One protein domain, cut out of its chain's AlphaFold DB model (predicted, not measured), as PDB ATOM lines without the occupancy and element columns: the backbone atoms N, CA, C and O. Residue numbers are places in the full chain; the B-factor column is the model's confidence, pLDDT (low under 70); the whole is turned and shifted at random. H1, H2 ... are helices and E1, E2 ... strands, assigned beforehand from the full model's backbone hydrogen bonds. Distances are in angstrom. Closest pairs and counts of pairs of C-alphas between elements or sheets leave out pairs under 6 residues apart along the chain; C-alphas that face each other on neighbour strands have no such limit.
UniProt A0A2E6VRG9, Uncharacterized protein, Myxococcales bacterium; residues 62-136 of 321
ATOM      1  N   GLU A  62      41.022 -31.217 -65.754       91.69
ATOM      2  CA  GLU A  62      41.267 -29.803 -66.051       91.69
ATOM      3  C   GLU A  62      40.537 -28.878 -65.061       91.69
ATOM      4  O   GLU A  62      41.098 -27.864 -64.630       91.69
ATOM      5  N   ALA A  63      39.301 -29.218 -64.680       90.06
ATOM      6  CA  ALA A  63      38.518 -28.434 -63.727       90.06
ATOM      7  C   ALA A  63      39.158 -28.416 -62.329       90.06
ATOM      8  O   ALA A  63      39.306 -27.342 -61.741       90.06
ATOM      9  N   VAL A  64      39.599 -29.575 -61.828       92.44
ATOM     10  CA  VAL A  64      40.290 -29.683 -60.536       92.44
ATOM     11  C   VAL A  64      41.639 -28.978 -60.574       92.44
ATOM     12  O   VAL A  64      41.926 -28.192 -59.677       92.44
ATOM     13  N   LEU A  65      42.439 -29.165 -61.629       92.81
ATOM     14  CA  LEU A  65      43.732 -28.481 -61.773       92.81
ATOM     15  C   LEU A  65      43.586 -26.954 -61.775       92.81
ATOM     16  O   LEU A  65      44.422 -26.245 -61.214       92.81
ATOM     17  N   ARG A  66      42.529 -26.429 -62.409       92.25
ATOM     18  CA  ARG A  66      42.234 -24.992 -62.386       92.25
ATOM     19  C   ARG A  66      41.858 -24.530 -60.980       92.25
ATOM     20  O   ARG A  66      42.393 -23.523 -60.527       92.25
ATOM     21  N   ALA A  67      41.008 -25.285 -60.283       93.31
ATOM     22  CA  ALA A  67      40.634 -24.983 -58.906       93.31
ATOM     23  C   ALA A  67      41.854 -24.990 -57.968       93.31
ATOM     24  O   ALA A  67      42.049 -24.041 -57.218       93.31
ATOM     25  N   GLU A  68      42.726 -25.999 -58.056       94.12
ATOM     26  CA  GLU A  68      43.983 -26.080 -57.295       94.12
ATOM     27  C   GLU A  68      44.888 -24.863 -57.544       94.12
ATOM     28  O   GLU A  68      45.441 -24.283 -56.605       94.12
ATOM     29  N   ALA A  69      45.009 -24.435 -58.805       93.81
ATOM     30  CA  ALA A  69      45.772 -23.243 -59.156       93.81
ATOM     31  C   ALA A  69      45.169 -21.970 -58.539       93.81
ATOM     32  O   ALA A  69      45.916 -21.130 -58.033       93.81
ATOM     33  N   ASP A  70      43.840 -21.846 -58.535       93.75
ATOM     34  CA  ASP A  70      43.131 -20.710 -57.941       93.75
ATOM     35  C   ASP A  70      43.272 -20.686 -56.408       93.75
ATOM     36  O   ASP A  70      43.513 -19.622 -55.829       93.75
ATOM     37  N   LEU A  71      43.229 -21.851 -55.744       94.25
ATOM     38  CA  LEU A  71      43.489 -21.973 -54.301       94.25
ATOM     39  C   LEU A  71      44.887 -21.483 -53.915       94.25
ATOM     40  O   LEU A  71      45.068 -20.934 -52.828       94.25
ATOM     41  N   CYS A  72      45.866 -21.663 -54.804       94.38
ATOM     42  CA  CYS A  72      47.250 -21.243 -54.608       94.38
ATOM     43  C   CYS A  72      47.649 -19.970 -55.364       94.38
ATOM     44  O   CYS A  72      48.842 -19.676 -55.476       94.38
ATOM     45  N   ALA A  73      46.682 -19.163 -55.815       93.81
ATOM     46  CA  ALA A  73      46.960 -17.861 -56.424       93.81
ATOM     47  C   ALA A  73      47.673 -16.893 -55.453       93.81
ATOM     48  O   ALA A  73      48.489 -16.072 -55.877       93.81
ATOM     49  N   ASP A  74      47.397 -17.018 -54.151       92.69
ATOM     50  CA  ASP A  74      48.190 -16.432 -53.068       92.69
ATOM     51  C   ASP A  74      48.849 -17.555 -52.257       92.69
ATOM     52  O   ASP A  74      48.177 -18.304 -51.541       92.69
ATOM     53  N   GLU A  75      50.180 -17.652 -52.352       89.56
ATOM     54  CA  GLU A  75      50.988 -18.687 -51.696       89.56
ATOM     55  C   GLU A  75      50.854 -18.710 -50.165       89.56
ATOM     56  O   GLU A  75      51.194 -19.731 -49.555       89.56
ATOM     57  N   MET A  76      50.408 -17.599 -49.568       88.88
ATOM     58  CA  MET A  76      50.238 -17.406 -48.126       88.88
ATOM     59  C   MET A  76      48.765 -17.438 -47.694       88.88
ATOM     60  O   MET A  76      48.467 -17.162 -46.532       88.88
ATOM     61  N   SER A  77      47.835 -17.748 -48.600       91.75
ATOM     62  CA  SER A  77      46.434 -17.963 -48.232       91.75
ATOM     63  C   SER A  77      46.265 -19.258 -47.433       91.75
ATOM     64  O   SER A  77      47.012 -20.221 -47.620       91.75
ATOM     65  N   GLU A  78      45.255 -19.299 -46.561       90.81
ATOM     66  CA  GLU A  78      44.897 -20.506 -45.803       90.81
ATOM     67  C   GLU A  78      44.649 -21.692 -46.745       90.81
ATOM     68  O   GLU A  78      45.216 -22.760 -46.549       90.81
ATOM     69  N   ASN A  79      43.909 -21.475 -47.836       93.56
ATOM     70  CA  ASN A  79      43.640 -22.497 -48.848       93.56
ATOM     71  C   ASN A  79      44.917 -23.076 -49.463       93.56
ATOM     72  O   ASN A  79      45.038 -24.295 -49.577       93.56
ATOM     73  N   CYS A  80      45.894 -22.233 -49.806       93.44
ATOM     74  CA  CYS A  80      47.155 -22.732 -50.338       93.44
ATOM     75  C   CYS A  80      47.984 -23.472 -49.282       93.44
ATOM     76  O   CYS A  80      48.685 -24.427 -49.613       93.44
ATOM     77  N   MET A  81      47.916 -23.069 -48.008       91.44
ATOM     78  CA  MET A  81      48.577 -23.798 -46.921       91.44
ATOM     79  C   MET A  81      47.950 -25.175 -46.689       91.44
ATOM     80  O   MET A  81      48.690 -26.144 -46.536       91.44
ATOM     81  N   VAL A  82      46.617 -25.278 -46.725       93.44
ATOM     82  CA  VAL A  82      45.906 -26.564 -46.649       93.44
ATOM     83  C   VAL A  82      46.284 -27.453 -47.831       93.44
ATOM     84  O   VAL A  82      46.688 -28.592 -47.619       93.44
ATOM     85  N   LEU A  83      46.257 -26.922 -49.059       94.12
ATOM     86  CA  LEU A  83      46.634 -27.678 -50.255       94.12
ATOM     87  C   LEU A  83      48.091 -28.160 -50.197       94.12
ATOM     88  O   LEU A  83      48.354 -29.319 -50.483       94.12
ATOM     89  N   LYS A  84      49.035 -27.314 -49.763       93.00
ATOM     90  CA  LYS A  84      50.441 -27.710 -49.551       93.00
ATOM     91  C   LYS A  84      50.591 -28.799 -48.486       93.00
ATOM     92  O   LYS A  84      51.455 -29.658 -48.616       93.00
ATOM     93  N   ALA A  85      49.798 -28.745 -47.418       91.69
ATOM     94  CA  ALA A  85      49.830 -29.751 -46.362       91.69
ATOM     95  C   ALA A  85      49.239 -31.093 -46.827       91.69
ATOM     96  O   ALA A  85      49.785 -32.135 -46.473       91.69
ATOM     97  N   LEU A  86      48.181 -31.067 -47.649       92.44
ATOM     98  CA  LEU A  86      47.628 -32.253 -48.312       92.44
ATOM     99  C   LEU A  86      48.620 -32.857 -49.308       92.44
ATOM    100  O   LEU A  86      48.902 -34.047 -49.233       92.44
ATOM    101  N   ASP A  87      49.193 -32.028 -50.181       92.62
ATOM    102  CA  ASP A  87      50.216 -32.414 -51.160       92.62
ATOM    103  C   ASP A  87      51.427 -33.073 -50.482       92.62
ATOM    104  O   ASP A  87      51.977 -34.030 -51.003       92.62
ATOM    105  N   ALA A  88      51.801 -32.606 -49.282       89.31
ATOM    106  CA  ALA A  88      52.893 -33.155 -48.482       89.31
ATOM    107  C   ALA A  88      52.535 -34.397 -47.639       89.31
ATOM    108  O   ALA A  88      53.428 -34.997 -47.026       89.31
ATOM    109  N   HIS A  89      51.253 -34.766 -47.543       85.50
ATOM    110  CA  HIS A  89      50.759 -35.736 -46.559       85.50
ATOM    111  C   HIS A  89      51.287 -37.157 -46.793       85.50
ATOM    112  O   HIS A  89      51.604 -37.868 -45.837       85.50
ATOM    113  N   ASP A  90      51.446 -37.560 -48.053       78.88
ATOM    114  CA  ASP A  90      51.965 -38.878 -48.431       78.88
ATOM    115  C   ASP A  90      53.511 -38.940 -48.470       78.88
ATOM    116  O   ASP A  90      54.110 -39.972 -48.792       78.88
ATOM    117  N   GLY A  91      54.179 -37.843 -48.094       78.75
ATOM    118  CA  GLY A  91      55.635 -37.705 -48.111       78.75
ATOM    119  C   GLY A  91      56.222 -37.369 -49.484       78.75
ATOM    120  O   GLY A  91      57.450 -37.283 -49.611       78.75
ATOM    121  N   THR A  92      55.383 -37.173 -50.498       80.50
ATOM    122  CA  THR A  92      55.740 -36.524 -51.759       80.50
ATOM    123  C   THR A  92      55.290 -35.065 -51.731       80.50
ATOM    124  O   THR A  92      54.674 -34.636 -50.771       80.50
ATOM    125  N   SER A  93      55.743 -34.227 -52.659       87.19
ATOM    126  CA  SER A  93      55.220 -32.862 -52.805       87.19
ATOM    127  C   SER A  93      55.429 -32.431 -54.244       87.19
ATOM    128  O   SER A  93      56.531 -32.591 -54.790       87.19
ATOM    129  N   GLU A  94      54.395 -31.886 -54.860       89.06
ATOM    130  CA  GLU A  94      54.427 -31.381 -56.218       89.06
ATOM    131  C   GLU A  94      54.722 -29.873 -56.264       89.06
ATOM    132  O   GLU A  94      54.736 -29.138 -55.275       89.06
ATOM    133  N   THR A  95      55.078 -29.380 -57.449       87.19
ATOM    134  CA  THR A  95      55.239 -27.940 -57.687       87.19
ATOM    135  C   THR A  95      54.641 -27.597 -59.050       87.19
ATOM    136  O   THR A  95      55.255 -27.930 -60.070       87.19
ATOM    137  N   PRO A  96      53.477 -26.920 -59.104       90.06
ATOM    138  CA  PRO A  96      52.672 -26.424 -57.970       90.06
ATOM    139  C   PRO A  96      52.065 -27.556 -57.107       90.06
ATOM    140  O   PRO A  96      51.985 -28.675 -57.612       90.06
ATOM    141  N   PRO A  97      51.674 -27.281 -55.842       92.94
ATOM    142  CA  PRO A  97      51.043 -28.275 -54.966       92.94
ATOM    143  C   PRO A  97      49.684 -28.709 -55.525       92.94
ATOM    144  O   PRO A  97      48.984 -27.885 -56.121       92.94
ATOM    145  N   LYS A  98      49.308 -29.976 -55.323       93.81
ATOM    146  CA  LYS A  98      48.048 -30.545 -55.825       93.81
ATOM    147  C   LYS A  98      47.350 -31.403 -54.780       93.81
ATOM    148  O   LYS A  98      47.954 -31.829 -53.803       93.81
ATOM    149  N   LEU A  99      46.067 -31.677 -54.997       93.38
ATOM    150  CA  LEU A  99      45.375 -32.699 -54.224       93.38
ATOM    151  C   LEU A  99      45.953 -34.070 -54.605       93.38
ATOM    152  O   LEU A  99      46.022 -34.360 -55.808       93.38
ATOM    153  N   PRO A 100      46.339 -34.906 -53.625       92.06
ATOM    154  CA  PRO A 100      46.692 -36.296 -53.886       92.06
ATOM    155  C   PRO A 100      45.460 -37.085 -54.357       92.06
ATOM    156  O   PRO A 100      44.328 -36.660 -54.130       92.06
ATOM    157  N   ASP A 101      45.671 -38.231 -55.007       90.62
ATOM    158  CA  ASP A 101      44.572 -39.092 -55.480       90.62
ATOM    159  C   ASP A 101      43.753 -39.671 -54.310       90.62
ATOM    160  O   ASP A 101      42.526 -39.754 -54.385       90.62
ATOM    161  N   GLU A 102      44.440 -40.025 -53.222       90.50
ATOM    162  CA  GLU A 102      43.863 -40.446 -51.945       90.50
ATOM    163  C   GLU A 102      44.054 -39.322 -50.922       90.50
ATOM    164  O   GLU A 102      45.178 -38.934 -50.596       90.50
ATOM    165  N   ILE A 103      42.951 -38.783 -50.416       91.56
ATOM    166  CA  ILE A 103      42.923 -37.586 -49.580       91.56
ATOM    167  C   ILE A 103      42.466 -37.985 -48.173       91.56
ATOM    168  O   ILE A 103      41.414 -38.600 -48.037       91.56
ATOM    169  N   PRO A 104      43.180 -37.639 -47.091       90.88
ATOM    170  CA  PRO A 104      42.700 -37.939 -45.745       90.88
ATOM    171  C   PRO A 104      41.394 -37.192 -45.439       90.88
ATOM    172  O   PRO A 104      41.251 -36.018 -45.770       90.88
ATOM    173  N   THR A 105      40.457 -37.848 -44.753       90.75
ATOM    174  CA  THR A 105      39.202 -37.215 -44.291       90.75
ATOM    175  C   THR A 105      39.451 -36.057 -43.319       90.75
ATOM    176  O   THR A 105      38.758 -35.039 -43.365       90.75
ATOM    177  N   ILE A 106      40.468 -36.194 -42.464       91.00
ATOM    178  CA  ILE A 106      40.904 -35.190 -41.492       91.00
ATOM    179  C   ILE A 106      42.383 -34.876 -41.708       91.00
ATOM    180  O   ILE A 106      43.216 -35.783 -41.734       91.00
ATOM    181  N   LEU A 107      42.724 -33.590 -41.783       90.06
ATOM    182  CA  LEU A 107      44.107 -33.125 -41.847       90.06
ATOM    183  C   LEU A 107      44.465 -32.314 -40.602       90.06
ATOM    184  O   LEU A 107      43.788 -31.352 -40.254       90.06
ATOM    185  N   GLU A 108      45.576 -32.675 -39.969       88.06
ATOM    186  CA  GLU A 108      46.162 -31.922 -38.861       88.06
ATOM    187  C   GLU A 108      47.213 -30.949 -39.410       88.06
ATOM    188  O   GLU A 108      48.214 -31.377 -39.991       88.06
ATOM    189  N   ILE A 109      47.000 -29.645 -39.227       82.69
ATOM    190  CA  ILE A 109      47.861 -28.591 -39.778       82.69
ATOM    191  C   ILE A 109      48.422 -27.731 -38.647       82.69
ATOM    192  O   ILE A 109      47.682 -27.181 -37.834       82.69
ATOM    193  N   ASP A 110      49.743 -27.564 -38.626       78.19
ATOM    194  CA  ASP A 110      50.413 -26.545 -37.815       78.19
ATOM    195  C   ASP A 110      50.621 -25.286 -38.668       78.19
ATOM    196  O   ASP A 110      51.590 -25.176 -39.421       78.19
ATOM    197  N   MET A 111      49.672 -24.346 -38.598       68.94
ATOM    198  CA  MET A 111      49.728 -23.110 -39.392       68.94
ATOM    199  C   MET A 111      50.758 -22.098 -38.866       68.94
ATOM    200  O   MET A 111      51.247 -21.265 -39.631       68.94
ATOM    201  N   ASP A 112      51.112 -22.168 -37.581       71.19
ATOM    202  CA  ASP A 112      51.977 -21.178 -36.931       71.19
ATOM    203  C   ASP A 112      53.464 -21.574 -36.971       71.19
ATOM    204  O   ASP A 112      54.331 -20.750 -36.657       71.19
ATOM    205  N   ASN A 113      53.779 -22.817 -37.370       65.75
ATOM    206  CA  ASN A 113      55.102 -23.434 -37.199       65.75
ATOM    207  C   ASN A 113      55.625 -23.281 -35.753       65.75
ATOM    208  O   ASN A 113      56.840 -23.204 -35.520       65.75
ATOM    209  N   ASP A 114      54.711 -23.189 -34.783       68.62
ATOM    210  CA  ASP A 114      55.017 -23.061 -33.365       68.62
ATOM    211  C   ASP A 114      54.668 -24.385 -32.678       68.62
ATOM    212  O   ASP A 114      53.492 -24.672 -32.461       68.62
ATOM    213  N   PRO A 115      55.667 -25.177 -32.241       66.94
ATOM    214  CA  PRO A 115      55.423 -26.459 -31.582       66.94
ATOM    215  C   PRO A 115      54.678 -26.334 -30.240       66.94
ATOM    216  O   PRO A 115      54.369 -27.352 -29.616       66.94
ATOM    217  N   ALA A 116      54.445 -25.114 -29.739       72.56
ATOM    218  CA  ALA A 116      53.617 -24.849 -28.568       72.56
ATOM    219  C   ALA A 116      52.120 -24.677 -28.890       72.56
ATOM    220  O   ALA A 116      51.304 -24.778 -27.966       72.56
ATOM    221  N   THR A 117      51.753 -24.433 -30.151       70.69
ATOM    222  CA  THR A 117      50.359 -24.328 -30.595       70.69
ATOM    223  C   THR A 117      49.858 -25.719 -31.000       70.69
ATOM    224  O   THR A 117      50.545 -26.428 -31.733       70.69
ATOM    225  N   PRO A 118      48.695 -26.181 -30.501       71.31
ATOM    226  CA  PRO A 118      48.106 -27.430 -30.972       71.31
ATOM    227  C   PRO A 118      47.821 -27.348 -32.475       71.31
ATOM    228  O   PRO A 118      47.326 -26.317 -32.928       71.31
ATOM    229  N   ALA A 119      48.088 -28.430 -33.210       79.88
ATOM    230  CA  ALA A 119      47.666 -28.537 -34.602       79.88
ATOM    231  C   ALA A 119      46.146 -28.333 -34.707       79.88
ATOM    232  O   ALA A 119      45.382 -28.757 -33.833       79.88
ATOM    233  N   GLU A 120      45.729 -27.632 -35.755       85.06
ATOM    234  CA  GLU A 120      44.324 -27.482 -36.090       85.06
ATOM    235  C   GLU A 120      43.883 -28.689 -36.917       85.06
ATOM    236  O   GLU A 120      44.519 -29.038 -37.912       85.06
ATOM    237  N   SER A 121      42.780 -29.304 -36.503       89.75
ATOM    238  CA  SER A 121      42.142 -30.396 -37.229       89.75
ATOM    239  C   SER A 121      41.156 -29.815 -38.238       89.75
ATOM    240  O   SER A 121      40.222 -29.106 -37.844       89.75
ATOM    241  N   LYS A 122      41.356 -30.090 -39.528       90.06
ATOM    242  CA  LYS A 122      40.455 -29.678 -40.610       90.06
ATOM    243  C   LYS A 122      39.723 -30.875 -41.204       90.06
ATOM    244  O   LYS A 122      40.351 -31.861 -41.577       90.06
ATOM    245  N   ASP A 123      38.405 -30.740 -41.333       92.81
ATOM    246  CA  ASP A 123      37.568 -31.633 -42.139       92.81
ATOM    247  C   ASP A 123      37.792 -31.312 -43.619       92.81
ATOM    248  O   ASP A 123      37.482 -30.209 -44.082       92.81
ATOM    249  N   ILE A 124      38.389 -32.254 -44.346       92.81
ATOM    250  CA  ILE A 124      38.805 -32.013 -45.725       92.81
ATOM    251  C   ILE A 124      37.625 -32.016 -46.686       92.81
ATOM    252  O   ILE A 124      37.634 -31.230 -47.632       92.81
ATOM    253  N   LYS A 125      36.579 -32.808 -46.429       90.56
ATOM    254  CA  LYS A 125      35.373 -32.780 -47.263       90.56
ATOM    255  C   LYS A 125      34.715 -31.404 -47.173       90.56
ATOM    256  O   LYS A 125      34.474 -30.774 -48.200       90.56
ATOM    257  N   GLN A 126      34.523 -30.904 -45.952       91.38
ATOM    258  CA  GLN A 126      33.969 -29.569 -45.746       91.38
ATOM    259  C   GLN A 126      34.868 -28.481 -46.354       91.38
ATOM    260  O   GLN A 126      34.371 -27.549 -46.983       91.38
ATOM    261  N   TRP A 127      36.191 -28.593 -46.209       93.88
ATOM    262  CA  TRP A 127      37.110 -27.630 -46.813       93.88
ATOM    263  C   TRP A 127      37.063 -27.650 -48.350       93.88
ATOM    264  O   TRP A 127      37.098 -26.584 -48.960       93.88
ATOM    265  N   LEU A 128      36.951 -28.813 -49.000       92.69
ATOM    266  CA  LEU A 128      36.808 -28.909 -50.463       92.69
ATOM    267  C   LEU A 128      35.532 -28.208 -50.958       92.69
ATOM    268  O   LEU A 128      35.563 -27.542 -51.999       92.69
ATOM    269  N   ASP A 129      34.434 -28.315 -50.204       89.50
ATOM    270  CA  ASP A 129      33.186 -27.595 -50.473       89.50
ATOM    271  C   ASP A 129      33.358 -26.077 -50.288       89.50
ATOM    272  O   ASP A 129      33.112 -25.302 -51.216       89.50
ATOM    273  N   ASP A 130      33.842 -25.648 -49.117       91.81
ATOM    274  CA  ASP A 130      33.983 -24.232 -48.739       91.81
ATOM    275  C   ASP A 130      35.021 -23.486 -49.598       91.81
ATOM    276  O   ASP A 130      34.897 -22.286 -49.855       91.81
ATOM    277  N   SER A 131      36.054 -24.194 -50.060       90.19
ATOM    278  CA  SER A 131      37.125 -23.646 -50.898       90.19
ATOM    279  C   SER A 131      36.733 -23.504 -52.373       90.19
ATOM    280  O   SER A 131      37.439 -22.842 -53.135       90.19
ATOM    281  N   GLY A 132      35.596 -24.080 -52.777       87.31
ATOM    282  CA  GLY A 132      35.066 -23.991 -54.135       87.31
ATOM    283  C   GLY A 132      35.595 -25.049 -55.105       87.31
ATOM    284  O   GLY A 132      35.181 -25.035 -56.264       87.31
ATOM    285  N   VAL A 133      36.433 -25.998 -54.665       88.81
ATOM    286  CA  VAL A 133      36.895 -27.120 -55.511       88.81
ATOM    287  C   VAL A 133      35.707 -27.949 -55.987       88.81
ATOM    288  O   VAL A 133      35.572 -28.217 -57.182       88.81
ATOM    289  N   MET A 134      34.787 -28.270 -55.075       88.25
ATOM    290  CA  MET A 134      33.576 -29.025 -55.406       88.25
ATOM    291  C   MET A 134      32.651 -28.247 -56.340       88.25
ATOM    292  O   MET A 134      32.002 -28.829 -57.204       88.25
ATOM    293  N   SER A 135      32.638 -26.915 -56.238       84.50
ATOM    294  CA  SER A 135      31.913 -26.071 -57.187       84.50
ATOM    295  C   SER A 135      32.574 -26.031 -58.564       84.50
ATOM    296  O   SER A 135      31.864 -25.927 -59.558       84.50
ATOM    297  N   ALA A 136      33.902 -26.103 -58.649       84.06
ATOM    298  CA  ALA A 136      34.625 -26.035 -59.917       84.06
ATOM    299  C   ALA A 136      34.394 -27.272 -60.797       84.06
ATOM    300  O   ALA A 136      34.372 -27.163 -62.022       84.06
TER     301      ALA A 136
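This is residues 62 to 136 of the 321 residues of an uncharacterized protein of Myxococcales bacterium (UniProt A0A2E6VRG9). What shape does the model have? Helix H2 sits near the middle and the other parts wrap part way round it: H1 meets it near Leu 71 and Cys 80, the short strand E1 turns into the hairpin E2 E3, with E2 passing H2, and H3 is near H2. H1 and H4 meet toward one end of the long axis, and the loop of the hairpin reaches to the other end. What is it made of? The printed part has 75 residues, with four named helices and three named strands in the order H1 H2 E1 E2 E3 H3 H4; the sheet E2 - E3 is antiparallel and the class is mixed, helices and strands. The whole is compact, with a radius of gyration of the C-alphas of 12.0 A, and elongated, spanning 39 by 24 by 22 A.

What does the first helix touch? H1, residues 62 to 71, touches H2, residues 78 to 87, at a steep tilt of 54 degrees, opposite ways; their closest C-alphas, of Leu 71 and Cys 80, are 5.5 A apart. H1 also touches H4, residues 133 to 136, where the closest C-alphas, of Ala 67 and Val 133, are 5.5 A apart. How do the strands stand? E1, residues 102 to 104, pairs with no named strand and runs on into E2, residues 106 to 109, at 70 degrees across a break of 1 residue. E2 and E3, residues 120 to 123, form an antiparallel hairpin, with N 107 and O 122 within hydrogen-bond range at 2.9 A and N 122 and O 107 at 2.8 A. The closest C-alphas of H2 and E2, of Ala 85 and Ile 109, are 7.0 A apart. Where is the third helix? H3, residues 124 to 130, is near H2, with 7 pairs of C-alphas within 10 A, and is close to H4 but not clearly touching: the C-alphas of Leu 128 and Met 134, their closest, are 5.9 A apart. H1 and H3 are apart. How regular are the helix backbones? Every O i to N i+4 pair is within hydrogen-bond range in H1, H2 and H3; H4 is too short for such a pair.

Where do the elements begin and end? H1 starts at C-alpha 62, (41.267, -29.803, -66.051), and H4 ends at C-alpha 136, (34.625, -26.035, -59.917). C-alpha 106, at (40.904, -35.190, -41.492), begins E2. How long are they? From first to last C-alpha H1 measures 14.3 A, H2 14.1 A, E3 10.0 A, E2 9.7 A and H3 9.6 A. E1 and H4 are shorter, at 6.8 A and 5.1 A.

How far does it reach? The two C-alphas farthest apart, those of Glu 62 and Ala 116, are 39.8 A apart. Are there cuts or long links? The printed part has no cut, and the link from H2 to E1, residues 88 to 101, is long. Where is confidence low? The mean pLDDT of the printed part is 87.8, and residue 111 and residues 113 to 115 are under 70.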